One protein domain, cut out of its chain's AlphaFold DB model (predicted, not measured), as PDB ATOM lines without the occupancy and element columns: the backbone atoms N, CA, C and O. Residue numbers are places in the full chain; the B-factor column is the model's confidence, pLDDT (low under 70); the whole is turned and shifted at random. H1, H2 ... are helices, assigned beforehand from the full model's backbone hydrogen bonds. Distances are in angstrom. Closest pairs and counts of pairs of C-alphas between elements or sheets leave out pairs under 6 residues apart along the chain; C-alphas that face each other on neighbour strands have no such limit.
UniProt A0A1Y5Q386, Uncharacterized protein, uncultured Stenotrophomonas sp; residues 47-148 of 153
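What this domain is: This is residues 47 to 148 of the 153 residues of an uncharacterized protein of uncultured Stenotrophomonas sp (UniProt A0A1Y5Q386). This is a rod of helices: a long helical hairpin of H4 and H5 makes its full length, and a shorter helical hairpin of H1 and H2 packs side by side with it. Together these four helices form an up-and-down bundle, each running against the one before it, while the end of the long hairpin at residues 113 to 117 reaches beyond H1 and H2; tiny H3 lies at the opposite end of the rod. The printed part has 102 residues, with five named helices in the order H1, H2, H3, H4, H5 and no named strand; the class is all helix. It is compact, with a radius of gyration of the C-alphas of 14.6 A, and spans 49 by 23 by 22 A.

How they stand to each other: The longest helix is H5, residues 118 to 148, with a kink of 32 degrees near residue 137. It forms a hairpin with H4, residues 86 to 112: they touch, opposite ways at a shallow tilt of 22 degrees, and their closest C-alphas, those of Val 110 and Arg 120, are 5.2 A apart. H4 is the hub, touching three other helices. H5 also touches H1, residues 47 to 62, with its residues 131 to 145 alone; the closest C-alphas, of Gly 60 and Ile 135, are 5.9 A apart, and the tilt is a shallow 31 degrees, opposite ways. H1 forms a hairpin with H2, residues 67 to 77, at a shallow tilt of 28 degrees, the C-alphas of Val 48 and Ile 77 being closest at 5.2 A. H2 touches H4, whose residues 89 to 93 alone take part; the closest C-alphas, of Ile 77 and Leu 92, are 6.9 A apart, and the tilt is a shallow 6 degrees, opposite ways. H1 and H4 are close but not clearly touching, and H2 and H5 are apart. H3, residues 80 to 83, touches H4 only at the corner, with the C-alphas of Lys 81 and His 89 closest at 5.0 A. Every O i to N i+4 pair is within hydrogen-bond range in H1 and H2; the count is 21 of 23 in H4 and 21 of 27 in H5, and H3 is too short for such a pair.

Where its parts are: H5 is 46.3 A long and ends at C-alpha 148 (47.174, 42.691, 27.732). H4, 37.4 A long, begins at C-alpha 86 (56.052, 33.575, 30.995). H1 is 22.3 A long and begins at C-alpha 47 (46.229, 35.860, 17.026). H2 measures 15.5 A and H3 5.1 A.

The domain as a whole: The two C-alphas farthest apart, those of Asp 116 and Tyr 148, are 49.5 A from each other. The printed part has no cut, and its four links are tight. The mean pLDDT of the printed part is 91.1, and no printed residue is under 70.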
ATOM      1  N   LEU A  47      45.988  37.135  17.718       94.75
ATOM      2  CA  LEU A  47      46.229  35.860  17.026       94.75
ATOM      3  C   LEU A  47      46.488  34.693  17.993       94.75
ATOM      4  O   LEU A  47      45.902  33.624  17.841       94.75
ATOM      5  N   VAL A  48      47.320  34.897  19.020       95.31
ATOM      6  CA  VAL A  48      47.582  33.871  20.052       95.31
ATOM      7  C   VAL A  48      46.304  33.518  20.809       95.31
ATOM      8  O   VAL A  48      46.019  32.350  21.068       95.31
ATOM      9  N   TYR A  49      45.536  34.541  21.181       94.69
ATOM     10  CA  TYR A  49      44.280  34.355  21.891       94.69
ATOM     11  C   TYR A  49      43.244  33.612  21.043       94.69
ATOM     12  O   TYR A  49      42.599  32.696  21.547       94.69
ATOM     13  N   GLN A  50      43.113  33.971  19.765       94.94
ATOM     14  CA  GLN A  50      42.233  33.295  18.815       94.94
ATOM     15  C   GLN A  50      42.620  31.827  18.665       94.94
ATOM     16  O   GLN A  50      41.766  30.979  18.878       94.94
ATOM     17  N   ALA A  51      43.903  31.509  18.467       95.50
ATOM     18  CA  ALA A  51      44.356  30.121  18.362       95.50
ATOM     19  C   ALA A  51      43.958  29.270  19.586       95.50
ATOM     20  O   ALA A  51      43.499  28.135  19.449       95.50
ATOM     21  N   ALA A  52      44.079  29.822  20.798       95.31
ATOM     22  CA  ALA A  52      43.643  29.137  22.013       95.31
ATOM     23  C   ALA A  52      42.111  29.020  22.117       95.31
ATOM     24  O   ALA A  52      41.587  27.985  22.537       95.31
ATOM     25  N   ARG A  53      41.384  30.071  21.726       94.69
ATOM     26  CA  ARG A  53      39.920  30.121  21.761       94.69
ATOM     27  C   ARG A  53      39.280  29.179  20.738       94.69
ATOM     28  O   ARG A  53      38.258  28.564  21.049       94.69
ATOM     29  N   ASP A  54      39.887  29.054  19.566       94.81
ATOM     30  CA  ASP A  54      39.442  28.195  18.472       94.81
ATOM     31  C   ASP A  54      39.623  26.723  18.846       94.81
ATOM     32  O   ASP A  54      38.670  25.948  18.744       94.81
ATOM     33  N   ALA A  55      40.771  26.360  19.433       94.38
ATOM     34  CA  ALA A  55      40.995  25.017  19.970       94.38
ATOM     35  C   ALA A  55      39.962  24.648  21.051       94.38
ATOM     36  O   ALA A  55      39.351  23.575  21.007       94.38
ATOM     37  N   LEU A  56      39.699  25.555  22.000       94.44
ATOM     38  CA  LEU A  56      38.653  25.364  23.010       94.44
ATOM     39  C   LEU A  56      37.249  25.249  22.389       94.44
ATOM     40  O   LEU A  56      36.420  24.491  22.895       94.44
ATOM     41  N   GLY A  57      36.983  25.957  21.289       94.06
ATOM     42  CA  GLY A  57      35.682  25.963  20.608       94.06
ATOM     43  C   GLY A  57      35.426  24.695  19.836       94.06
ATOM     44  O   GLY A  57      34.334  24.122  19.912       94.06
ATOM     45  N   TYR A  58      36.460  24.200  19.168       93.88
ATOM     46  CA  TYR A  58      36.437  22.899  18.534       93.88
ATOM     47  C   TYR A  58      36.174  21.793  19.565       93.88
ATOM     48  O   TYR A  58      35.253  20.992  19.396       93.88
ATOM     49  N   ILE A  59      36.906  21.800  20.684       93.94
ATOM     50  CA  ILE A  59      36.741  20.814  21.759       93.94
ATOM     51  C   ILE A  59      35.348  20.901  22.391       93.94
ATOM     52  O   ILE A  59      34.707  19.871  22.594       93.94
ATOM     53  N   GLY A  60      34.857  22.108  22.678       91.69
ATOM     54  CA  GLY A  60      33.536  22.313  23.270       91.69
ATOM     55  C   GLY A  60      32.387  21.859  22.365       91.69
ATOM     56  O   GLY A  60      31.392  21.338  22.862       91.69
ATOM     57  N   SER A  61      32.533  22.010  21.046       91.69
ATOM     58  CA  SER A  61      31.511  21.618  20.066       91.69
ATOM     59  C   SER A  61      31.550  20.131  19.701       91.69
ATOM     60  O   SER A  61      30.498  19.515  19.550       91.69
ATOM     61  N   HIS A  62      32.740  19.534  19.581       90.50
ATOM     62  CA  HIS A  62      32.898  18.154  19.106       90.50
ATOM     63  C   HIS A  62      33.156  17.139  20.229       90.50
ATOM     64  O   HIS A  62      33.075  15.931  19.997       90.50
ATOM     65  N   GLY A  63      33.508  17.592  21.438       88.25
ATOM     66  CA  GLY A  63      33.867  16.722  22.563       88.25
ATOM     67  C   GLY A  63      35.127  15.880  22.319       88.25
ATOM     68  O   GLY A  63      35.315  14.839  22.959       88.25
ATOM     69  N   LYS A  64      35.953  16.292  21.353       88.25
ATOM     70  CA  LYS A  64      37.209  15.658  20.944       88.25
ATOM     71  C   LYS A  64      38.164  16.701  20.373       88.25
ATOM     72  O   LYS A  64      37.734  17.787  19.997       88.25
ATOM     73  N   THR A  65      39.432  16.334  20.260       88.94
ATOM     74  CA  THR A  65      40.442  17.098  19.518       88.94
ATOM     75  C   THR A  65      40.860  16.332  18.263       88.94
ATOM     76  O   THR A  65      40.674  15.114  18.192       88.94
ATOM     77  N   SER A  66      41.379  17.042  17.261       88.94
ATOM     78  CA  SER A  66      42.043  16.453  16.095       88.94
ATOM     79  C   SER A  66      43.530  16.805  16.109       88.94
ATOM     80  O   SER A  66      43.934  17.791  16.727       88.94
ATOM     81  N   HIS A  67      44.341  16.012  15.409       89.06
ATOM     82  CA  HIS A  67      45.776  16.267  15.298       89.06
ATOM     83  C   HIS A  67      46.083  17.602  14.597       89.06
ATOM     84  O   HIS A  67      46.980  18.335  14.998       89.06
ATOM     85  N   GLU A  68      45.291  17.956  13.585       91.44
ATOM     86  CA  GLU A  68      45.385  19.246  12.894       91.44
ATOM     87  C   GLU A  68      45.153  20.415  13.861       91.44
ATOM     88  O   GLU A  68      46.006  21.292  13.976       91.44
ATOM     89  N   GLN A  69      44.075  20.366  14.651       91.62
ATOM     90  CA  GLN A  69      43.753  21.396  15.645       91.62
ATOM     91  C   GLN A  69      44.833  21.531  16.723       91.62
ATOM     92  O   GLN A  69      45.123  22.626  17.200       91.62
ATOM     93  N   GLN A  70      45.467  20.423  17.101       93.06
ATOM     94  CA  GLN A  70      46.593  20.438  18.028       93.06
ATOM     95  C   GLN A  70      47.825  21.137  17.452       93.06
ATOM     96  O   GLN A  70      48.463  21.925  18.151       93.06
ATOM     97  N   ILE A  71      48.166  20.864  16.189       94.25
ATOM     98  CA  ILE A  71      49.285  21.528  15.512       94.25
ATOM     99  C   ILE A  71      48.994  23.023  15.362       94.25
ATOM    100  O   ILE A  71      49.868  23.843  15.655       94.25
ATOM    101  N   GLU A  72      47.776  23.382  14.947       94.69
ATOM    102  CA  GLU A  72      47.327  24.775  14.834       94.69
ATOM    103  C   GLU A  72      47.431  25.500  16.177       94.69
ATOM    104  O   GLU A  72      48.030  26.575  16.252       94.69
ATOM    105  N   TYR A  73      46.948  24.875  17.253       95.50
ATOM    106  CA  TYR A  73      47.066  25.398  18.608       95.50
ATOM    107  C   TYR A  73      48.529  25.629  19.001       95.50
ATOM    108  O   TYR A  73      48.904  26.747  19.354       95.50
ATOM    109  N   LEU A  74      49.380  24.600  18.896       95.06
ATOM    110  CA  LEU A  74      50.794  24.684  19.273       95.06
ATOM    111  C   LEU A  74      51.530  25.770  18.489       95.06
ATOM    112  O   LEU A  74      52.289  26.544  19.072       95.06
ATOM    113  N   THR A  75      51.286  25.851  17.182       94.88
ATOM    114  CA  THR A  75      51.894  26.854  16.302       94.88
ATOM    115  C   THR A  75      51.407  28.255  16.660       94.88
ATOM    116  O   THR A  75      52.209  29.184  16.773       94.88
ATOM    117  N   GLY A  76      50.107  28.400  16.924       93.25
ATOM    118  CA  GLY A  76      49.485  29.664  17.301       93.25
ATOM    119  C   GLY A  76      49.989  30.219  18.633       93.25
ATOM    120  O   GLY A  76      50.177  31.430  18.761       93.25
ATOM    121  N   ILE A  77      50.293  29.360  19.614       95.25
ATOM    122  CA  ILE A  77      50.751  29.803  20.941       95.25
ATOM    123  C   ILE A  77      52.269  30.005  21.065       95.25
ATOM    124  O   ILE A  77      52.720  30.533  22.084       95.25
ATOM    125  N   GLN A  78      53.083  29.638  20.064       92.19
ATOM    126  CA  GLN A  78      54.556  29.743  20.151       92.19
ATOM    127  C   GLN A  78      55.040  31.158  20.491       92.19
ATOM    128  O   GLN A  78      55.998  31.346  21.245       92.19
ATOM    129  N   THR A  79      54.364  32.176  19.959       93.00
ATOM    130  CA  THR A  79      54.743  33.579  20.166       93.00
ATOM    131  C   THR A  79      54.259  34.150  21.505       93.00
ATOM    132  O   THR A  79      54.679  35.246  21.891       93.00
ATOM    133  N   ALA A  80      53.454  33.402  22.275       93.06
ATOM    134  CA  ALA A  80      52.865  33.855  23.536       93.06
ATOM    135  C   ALA A  80      53.915  34.307  24.563       93.06
ATOM    136  O   ALA A  80      53.722  35.326  25.232       93.06
ATOM    137  N   LYS A  81      55.060  33.609  24.630       93.31
ATOM    138  CA  LYS A  81      56.177  33.934  25.535       93.31
ATOM    139  C   LYS A  81      56.669  35.372  25.372       93.31
ATOM    140  O   LYS A  81      57.000  36.019  26.359       93.31
ATOM    141  N   TRP A  82      56.697  35.869  24.137       92.31
ATOM    142  CA  TRP A  82      57.204  37.201  23.804       92.31
ATOM    143  C   TRP A  82      56.125  38.282  23.902       92.31
ATOM    144  O   TRP A  82      56.428  39.433  24.202       92.31
ATOM    145  N   LEU A  83      54.864  37.921  23.650       92.31
ATOM    146  CA  LEU A  83      53.751  38.870  23.574       92.31
ATOM    147  C   LEU A  83      53.078  39.139  24.926       92.31
ATOM    148  O   LEU A  83      52.657  40.274  25.181       92.31
ATOM    149  N   PHE A  84      52.980  38.110  25.773       90.94
ATOM    150  CA  PHE A  84      52.291  38.143  27.068       90.94
ATOM    151  C   PHE A  84      53.227  37.883  28.258       90.94
ATOM    152  O   PHE A  84      52.956  38.342  29.367       90.94
ATOM    153  N   GLY A  85      54.344  37.190  28.028       91.19
ATOM    154  CA  GLY A  85      55.301  36.818  29.067       91.19
ATOM    155  C   GLY A  85      55.146  35.369  29.554       91.19
ATOM    156  O   GLY A  85      54.356  34.599  29.001       91.19
ATOM    157  N   PRO A  86      55.926  34.973  30.575       91.50
ATOM    158  CA  PRO A  86      56.052  33.575  30.995       91.50
ATOM    159  C   PRO A  86      54.781  33.001  31.630       91.50
ATOM    160  O   PRO A  86      54.512  31.821  31.448       91.50
ATOM    161  N   GLU A  87      53.987  33.819  32.327       91.69
ATOM    162  CA  GLU A  87      52.758  33.386  33.011       91.69
ATOM    163  C   GLU A  87      51.724  32.831  32.020       91.69
ATOM    164  O   GLU A  87      51.328  31.670  32.103       91.69
ATOM    165  N   VAL A  88      51.345  33.639  31.025       93.19
ATOM    166  CA  VAL A  88      50.379  33.232  29.994       93.19
ATOM    167  C   VAL A  88      50.949  32.114  29.127       93.19
ATOM    168  O   VAL A  88      50.225  31.197  28.752       93.19
ATOM    169  N   HIS A  89      52.249  32.161  28.826       94.00
ATOM    170  CA  HIS A  89      52.889  31.108  28.051       94.00
ATOM    171  C   HIS A  89      52.829  29.753  28.761       94.00
ATOM    172  O   HIS A  89      52.326  28.820  28.154       94.00
ATOM    173  N   SER A  90      53.251  29.656  30.027       94.50
ATOM    174  CA  SER A  90      53.193  28.406  30.806       94.50
ATOM    175  C   SER A  90      51.757  27.893  30.928       94.50
ATOM    176  O   SER A  90      51.495  26.707  30.721       94.50
ATOM    177  N   TYR A  91      50.785  28.783  31.145       95.12
ATOM    178  CA  TYR A  91      49.386  28.372  31.135       95.12
ATOM    179  C   TYR A  91      48.977  27.734  29.794       95.12
ATOM    180  O   TYR A  91      48.389  26.655  29.791       95.12
ATOM    181  N   LEU A  92      49.309  28.352  28.657       95.25
ATOM    182  CA  LEU A  92      48.938  27.834  27.336       95.25
ATOM    183  C   LEU A  92      49.721  26.562  26.961       95.25
ATOM    184  O   LEU A  92      49.124  25.571  26.536       95.25
ATOM    185  N   SER A  93      51.045  26.567  27.101       94.25
ATOM    186  CA  SER A  93      51.915  25.491  26.614       94.25
ATOM    187  C   SER A  93      52.004  24.293  27.546       94.25
ATOM    188  O   SER A  93      52.354  23.210  27.093       94.25
ATOM    189  N   GLU A  94      51.717  24.469  28.835       94.00
ATOM    190  CA  GLU A  94      51.821  23.396  29.823       94.00
ATOM    191  C   GLU A  94      50.431  23.044  30.344       94.00
ATOM    192  O   GLU A  94      49.954  21.932  30.145       94.00
ATOM    193  N   THR A  95      49.729  23.995  30.963       94.81
ATOM    194  CA  THR A  95      48.474  23.675  31.663       94.81
ATOM    195  C   THR A  95      47.358  23.297  30.687       94.81
ATOM    196  O   THR A  95      46.751  22.231  30.809       94.81
ATOM    197  N   LEU A  96      47.085  24.164  29.711       94.94
ATOM    198  CA  LEU A  96      46.008  23.965  28.751       94.94
ATOM    199  C   LEU A  96      46.359  22.851  27.762       94.94
ATOM    200  O   LEU A  96      45.552  21.949  27.544       94.94
ATOM    201  N   TRP A  97      47.584  22.865  27.233       95.62
ATOM    202  CA  TRP A  97      48.067  21.844  26.307       95.62
ATOM    203  C   TRP A  97      48.005  20.427  26.890       95.62
ATOM    204  O   TRP A  97      47.431  19.541  26.260       95.62
ATOM    205  N   HIS A  98      48.511  20.200  28.110       95.00
ATOM    206  CA  HIS A  98      48.465  18.864  28.713       95.00
ATOM    207  C   HIS A  98      47.031  18.360  28.877       95.00
ATOM    208  O   HIS A  98      46.770  17.184  28.653       95.00
ATOM    209  N   LYS A  99      46.072  19.239  29.189       95.00
ATOM    210  CA  LYS A  99      44.660  18.848  29.300       95.00
ATOM    211  C   LYS A  99      44.029  18.503  27.952       95.00
ATOM    212  O   LYS A  99      43.175  17.620  27.897       95.00
ATOM    213  N   ILE A 100      44.459  19.152  26.870       94.19
ATOM    214  CA  ILE A 100      44.056  18.791  25.502       94.19
ATOM    215  C   ILE A 100      44.601  17.402  25.134       94.19
ATOM    216  O   ILE A 100      43.863  16.583  24.587       94.19
ATOM    217  N   VAL A 101      45.856  17.108  25.486       94.19
ATOM    218  CA  VAL A 101      46.474  15.789  25.264       94.19
ATOM    219  C   VAL A 101      45.815  14.708  26.127       94.19
ATOM    220  O   VAL A 101      45.490  13.638  25.619       94.19
ATOM    221  N   ASP A 102      45.529  14.991  27.404       93.56
ATOM    222  CA  ASP A 102      44.803  14.083  28.307       93.56
ATOM    223  C   ASP A 102      43.435  13.689  27.721       93.56
ATOM    224  O   ASP A 102      43.016  12.532  27.807       93.56
ATOM    225  N   LEU A 103      42.728  14.649  27.108       93.19
ATOM    226  CA  LEU A 103      41.438  14.403  26.464       93.19
ATOM    227  C   LEU A 103      41.568  13.417  25.296       93.19
ATOM    228  O   LEU A 103      40.752  12.499  25.182       93.19
ATOM    229  N   GLU A 104      42.573  13.605  24.439       91.75
ATOM    230  CA  GLU A 104      42.851  12.702  23.319       91.75
ATOM    231  C   GLU A 104      43.230  11.306  23.810       91.75
ATOM    232  O   GLU A 104      42.665  10.318  23.343       91.75
ATOM    233  N   LEU A 105      44.113  11.227  24.806       90.69
ATOM    234  CA  LEU A 105      44.551   9.967  25.395       90.69
ATOM    235  C   LEU A 105      43.369   9.191  25.984       90.69
ATOM    236  O   LEU A 105      43.214   7.998  25.750       90.69
ATOM    237  N   HIS A 106      42.494   9.849  26.746       90.12
ATOM    238  CA  HIS A 106      41.299   9.183  27.264       90.12
ATOM    239  C   HIS A 106      40.352   8.750  26.148       90.12
ATOM    240  O   HIS A 106      39.689   7.724  26.274       90.12
ATOM    241  N   GLN A 107      40.292   9.493  25.046       88.62
ATOM    242  CA  GLN A 107      39.494   9.105  23.896       88.62
ATOM    243  C   GLN A 107      40.060   7.885  23.165       88.62
ATOM    244  O   GLN A 107      39.271   7.005  22.823       88.62
ATOM    245  N   SER A 108      41.376   7.801  22.952       87.62
ATOM    246  CA  SER A 108      41.996   6.625  22.331       87.62
ATOM    247  C   SER A 108      41.821   5.389  23.212       87.62
ATOM    248  O   SER A 108      41.343   4.366  22.737       87.62
ATOM    249  N   MET A 109      42.036   5.520  24.525       87.50
ATOM    250  CA  MET A 109      41.838   4.428  25.487       87.50
ATOM    251  C   MET A 109      40.389   3.920  25.520       87.50
ATOM    252  O   MET A 109      40.152   2.730  25.712       87.50
ATOM    253  N   VAL A 110      39.399   4.799  25.322       86.38
ATOM    254  CA  VAL A 110      37.992   4.382  25.185       86.38
ATOM    255  C   VAL A 110      37.736   3.721  23.836       86.38
ATOM    256  O   VAL A 110      36.923   2.808  23.772       86.38
ATOM    257  N   TYR A 111      38.371   4.172  22.757       85.12
ATOM    258  CA  TYR A 111      38.182   3.583  21.433       85.12
ATOM    259  C   TYR A 111      38.782   2.171  21.341       85.12
ATOM    260  O   TYR A 111      38.112   1.267  20.848       85.12
ATOM    261  N   ASP A 112      39.983   1.976  21.890       84.75
ATOM    262  CA  ASP A 112      40.739   0.721  21.796       84.75
ATOM    263  C   ASP A 112      40.266  -0.356  22.793       84.75
ATOM    264  O   ASP A 112      40.471  -1.552  22.571       84.75
ATOM    265  N   ALA A 113      39.619   0.034  23.897       81.56
ATOM    266  CA  ALA A 113      39.162  -0.906  24.920       81.56
ATOM    267  C   ALA A 113      37.857  -1.633  24.520       81.56
ATOM    268  O   ALA A 113      36.878  -0.971  24.144       81.56
ATOM    269  N   PRO A 114      37.764  -2.968  24.709       80.62
ATOM    270  CA  PRO A 114      36.512  -3.712  24.573       80.62
ATOM    271  C   PRO A 114      35.381  -3.114  25.426       80.62
ATOM    272  O   PRO A 114      35.626  -2.568  26.503       80.62
ATOM    273  N   ASN A 115      34.132  -3.238  24.964       76.19
ATOM    274  CA  ASN A 115      32.974  -2.591  25.600       76.19
ATOM    275  C   ASN A 115      32.791  -2.954  27.085       76.19
ATOM    276  O   ASN A 115      32.414  -2.084  27.867       76.19
ATOM    277  N   ASP A 116      33.127  -4.186  27.475       76.06
ATOM    278  CA  ASP A 116      32.972  -4.689  28.846       76.06
ATOM    279  C   ASP A 116      34.215  -4.477  29.731       76.06
ATOM    280  O   ASP A 116      34.271  -4.956  30.864       76.06
ATOM    281  N   HIS A 117      35.235  -3.759  29.246       76.88
ATOM    282  CA  HIS A 117      36.455  -3.543  30.020       76.88
ATOM    283  C   HIS A 117      36.220  -2.526  31.159       76.88
ATOM    284  O   HIS A 117      35.805  -1.393  30.881       76.88
ATOM    285  N   PRO A 118      36.540  -2.846  32.430       77.62
ATOM    286  CA  PRO A 118      36.337  -1.936  33.567       77.62
ATOM    287  C   PRO A 118      37.003  -0.563  33.382       77.62
ATOM    288  O   PRO A 118      36.436   0.470  33.756       77.62
ATOM    289  N   ASP A 119      38.169  -0.531  32.729       81.69
ATOM    290  CA  ASP A 119      38.903   0.714  32.478       81.69
ATOM    291  C   ASP A 119      38.222   1.630  31.452       81.69
ATOM    292  O   ASP A 119      38.399   2.848  31.509       81.69
ATOM    293  N   ARG A 120      37.365   1.100  30.568       82.81
ATOM    294  CA  ARG A 120      36.610   1.915  29.605       82.81
ATOM    295  C   ARG A 120      35.683   2.887  30.331       82.81
ATOM    296  O   ARG A 120      35.686   4.083  30.049       82.81
ATOM    297  N   SER A 121      34.947   2.398  31.332       85.56
ATOM    298  CA  SER A 121      34.068   3.233  32.166       85.56
ATOM    299  C   SER A 121      34.844   4.301  32.942       85.56
ATOM    300  O   SER A 121      34.361   5.422  33.109       85.56
ATOM    301  N   LYS A 122      36.065   3.982  33.388       89.44
ATOM    302  CA  LYS A 122      36.965   4.939  34.047       89.44
ATOM    303  C   LYS A 122      37.403   6.046  33.085       89.44
ATOM    304  O   LYS A 122      37.258   7.221  33.416       89.44
ATOM    305  N   HIS A 123      37.878   5.697  31.891       89.75
ATOM    306  CA  HIS A 123      38.323   6.682  30.903       89.75
ATOM    307  C   HIS A 123      37.180   7.542  30.350       89.75
ATOM    308  O   HIS A 123      37.398   8.720  30.086       89.75
ATOM    309  N   ILE A 124      35.950   7.023  30.268       88.44
ATOM    310  CA  ILE A 124      34.765   7.831  29.931       88.44
ATOM    311  C   ILE A 124      34.531   8.935  30.974       88.44
ATOM    312  O   ILE A 124      34.300  10.087  30.604       88.44
ATOM    313  N   LYS A 125      34.618   8.609  32.272       91.19
ATOM    314  CA  LYS A 125      34.462   9.599  33.352       91.19
ATOM    315  C   LYS A 125      35.570  10.648  33.316       91.19
ATOM    316  O   LYS A 125      35.270  11.838  33.308       91.19
ATOM    317  N   LEU A 126      36.826  10.209  33.203       92.62
ATOM    318  CA  LEU A 126      37.976  11.113  33.109       92.62
ATOM    319  C   LEU A 126      37.882  12.023  31.878       92.62
ATOM    320  O   LEU A 126      38.126  13.220  31.977       92.62
ATOM    321  N   LYS A 127      37.442  11.492  30.730       92.31
ATOM    322  CA  LYS A 127      37.180  12.292  29.528       92.31
ATOM    323  C   LYS A 127      36.149  13.390  29.804       92.31
ATOM    324  O   LYS A 127      36.366  14.538  29.422       92.31
ATOM    325  N   ALA A 128      35.035  13.052  30.453       92.00
ATOM    326  CA  ALA A 128      33.982  14.014  30.771       92.00
ATOM    327  C   ALA A 128      34.466  15.107  31.743       92.00
ATOM    328  O   ALA A 128      34.159  16.284  31.547       92.00
ATOM    329  N   GLU A 129      35.252  14.739  32.755       94.31
ATOM    330  CA  GLU A 129      35.861  15.680  33.702       94.31
ATOM    331  C   GLU A 129      36.846  16.626  33.009       94.31
ATOM    332  O   GLU A 129      36.752  17.845  33.179       94.31
ATOM    333  N   THR A 130      37.734  16.089  32.166       94.12
ATOM    334  CA  THR A 130      38.683  16.883  31.379       94.12
ATOM    335  C   THR A 130      37.959  17.831  30.428       94.12
ATOM    336  O   THR A 130      38.298  19.012  30.370       94.12
ATOM    337  N   LEU A 131      36.913  17.367  29.736       93.75
ATOM    338  CA  LEU A 131      36.115  18.211  28.845       93.75
ATOM    339  C   LEU A 131      35.434  19.356  29.607       93.75
ATOM    340  O   LEU A 131      35.490  20.508  29.180       93.75
ATOM    341  N   LYS A 132      34.835  19.060  30.768       94.12
ATOM    342  CA  LYS A 132      34.215  20.075  31.631       94.12
ATOM    343  C   LYS A 132      35.235  21.118  32.089       94.12
ATOM    344  O   LYS A 132      34.929  22.310  32.097       94.12
ATOM    345  N   TRP A 133      36.439  20.679  32.453       95.19
ATOM    346  CA  TRP A 133      37.519  21.577  32.848       95.19
ATOM    347  C   TRP A 133      37.980  22.465  31.684       95.19
ATOM    348  O   TRP A 133      38.123  23.671  31.881       95.19
ATOM    349  N   LEU A 134      38.147  21.902  30.480       94.62
ATOM    350  CA  LEU A 134      38.549  22.632  29.270       94.62
ATOM    351  C   LEU A 134      37.522  23.703  28.885       94.62
ATOM    352  O   LEU A 134      37.892  24.849  28.654       94.62
ATOM    353  N   ILE A 135      36.227  23.383  28.911       91.75
ATOM    354  CA  ILE A 135      35.163  24.357  28.614       91.75
ATOM    355  C   ILE A 135      35.160  25.510  29.634       91.75
ATOM    356  O   ILE A 135      34.929  26.663  29.273       91.75
ATOM    357  N   ALA A 136      35.464  25.246  30.907       94.12
ATOM    358  CA  ALA A 136      35.551  26.305  31.913       94.12
ATOM    359  C   ALA A 136      36.719  27.286  31.667       94.12
ATOM    360  O   ALA A 136      36.659  28.438  32.119       94.12
ATOM    361  N   GLN A 137      37.751  26.867  30.923       93.31
ATOM    362  CA  GLN A 137      38.943  27.679  30.669       93.31
ATOM    363  C   GLN A 137      38.687  28.902  29.791       93.31
ATOM    364  O   GLN A 137      39.471  29.840  29.871       93.31
ATOM    365  N   TYR A 138      37.578  28.967  29.047       88.25
ATOM    366  CA  TYR A 138      37.185  30.175  28.307       88.25
ATOM    367  C   TYR A 138      37.255  31.438  29.170       88.25
ATOM    368  O   TYR A 138      37.897  32.422  28.817       88.25
ATOM    369  N   SER A 139      36.647  31.375  30.354       90.25
ATOM    370  CA  SER A 139      36.603  32.510  31.277       90.25
ATOM    371  C   SER A 139      37.967  32.844  31.890       90.25
ATOM    372  O   SER A 139      38.219  33.992  32.255       90.25
ATOM    373  N   VAL A 140      38.842  31.846  32.027       92.62
ATOM    374  CA  VAL A 140      40.182  31.994  32.604       92.62
ATOM    375  C   VAL A 140      41.110  32.629  31.574       92.62
ATOM    376  O   VAL A 140      41.783  33.612  31.885       92.62
ATOM    377  N   LEU A 141      41.075  32.123  30.339       92.31
ATOM    378  CA  LEU A 141      41.801  32.662  29.197       92.31
ATOM    379  C   LEU A 141      41.434  34.131  28.963       92.31
ATOM    380  O   LEU A 141      42.325  34.974  28.894       92.31
ATOM    381  N   ASP A 142      40.136  34.454  28.941       91.06
ATOM    382  CA  ASP A 142      39.652  35.827  28.775       91.06
ATOM    383  C   ASP A 142      40.211  36.756  29.855       91.06
ATOM    384  O   ASP A 142      40.735  37.824  29.543       91.06
ATOM    385  N   LYS A 143      40.167  36.345  31.127       91.69
ATOM    386  CA  LYS A 143      40.678  37.154  32.245       91.69
ATOM    387  C   LYS A 143      42.189  37.370  32.174       91.69
ATOM    388  O   LYS A 143      42.646  38.486  32.419       91.69
ATOM    389  N   MET A 144      42.961  36.334  31.844       89.62
ATOM    390  CA  MET A 144      44.421  36.447  31.744       89.62
ATOM    391  C   MET A 144      44.834  37.332  30.572       89.62
ATOM    392  O   MET A 144      45.678  38.216  30.724       89.62
ATOM    393  N   CYS A 145      44.215  37.136  29.409       89.12
ATOM    394  CA  CYS A 145      44.533  37.908  28.218       89.12
ATOM    395  C   CYS A 145      43.988  39.343  28.279       89.12
ATOM    396  O   CYS A 145      44.628  40.241  27.730       89.12
ATOM    397  N   ALA A 146      42.880  39.593  28.991       88.94
ATOM    398  CA  ALA A 146      42.267  40.918  29.114       88.94
ATOM    399  C   ALA A 146      43.268  41.988  29.563       88.94
ATOM    400  O   ALA A 146      43.315  43.064  28.969       88.94
ATOM    401  N   LYS A 147      44.140  41.673  30.532       85.69
ATOM    402  CA  LYS A 147      45.182  42.592  31.029       85.69
ATOM    403  C   LYS A 147      46.100  43.128  29.919       85.69
ATOM    404  O   LYS A 147      46.633  44.224  30.041       85.69
ATOM    405  N   TYR A 148      46.275  42.372  28.839       85.62
ATOM    406  CA  TYR A 148      47.174  42.691  27.732       85.62
ATOM    407  C   TYR A 148      46.449  43.213  26.481       85.62
ATOM    408  O   TYR A 148      47.116  43.628  25.530       85.62
TER     409      TYR A 148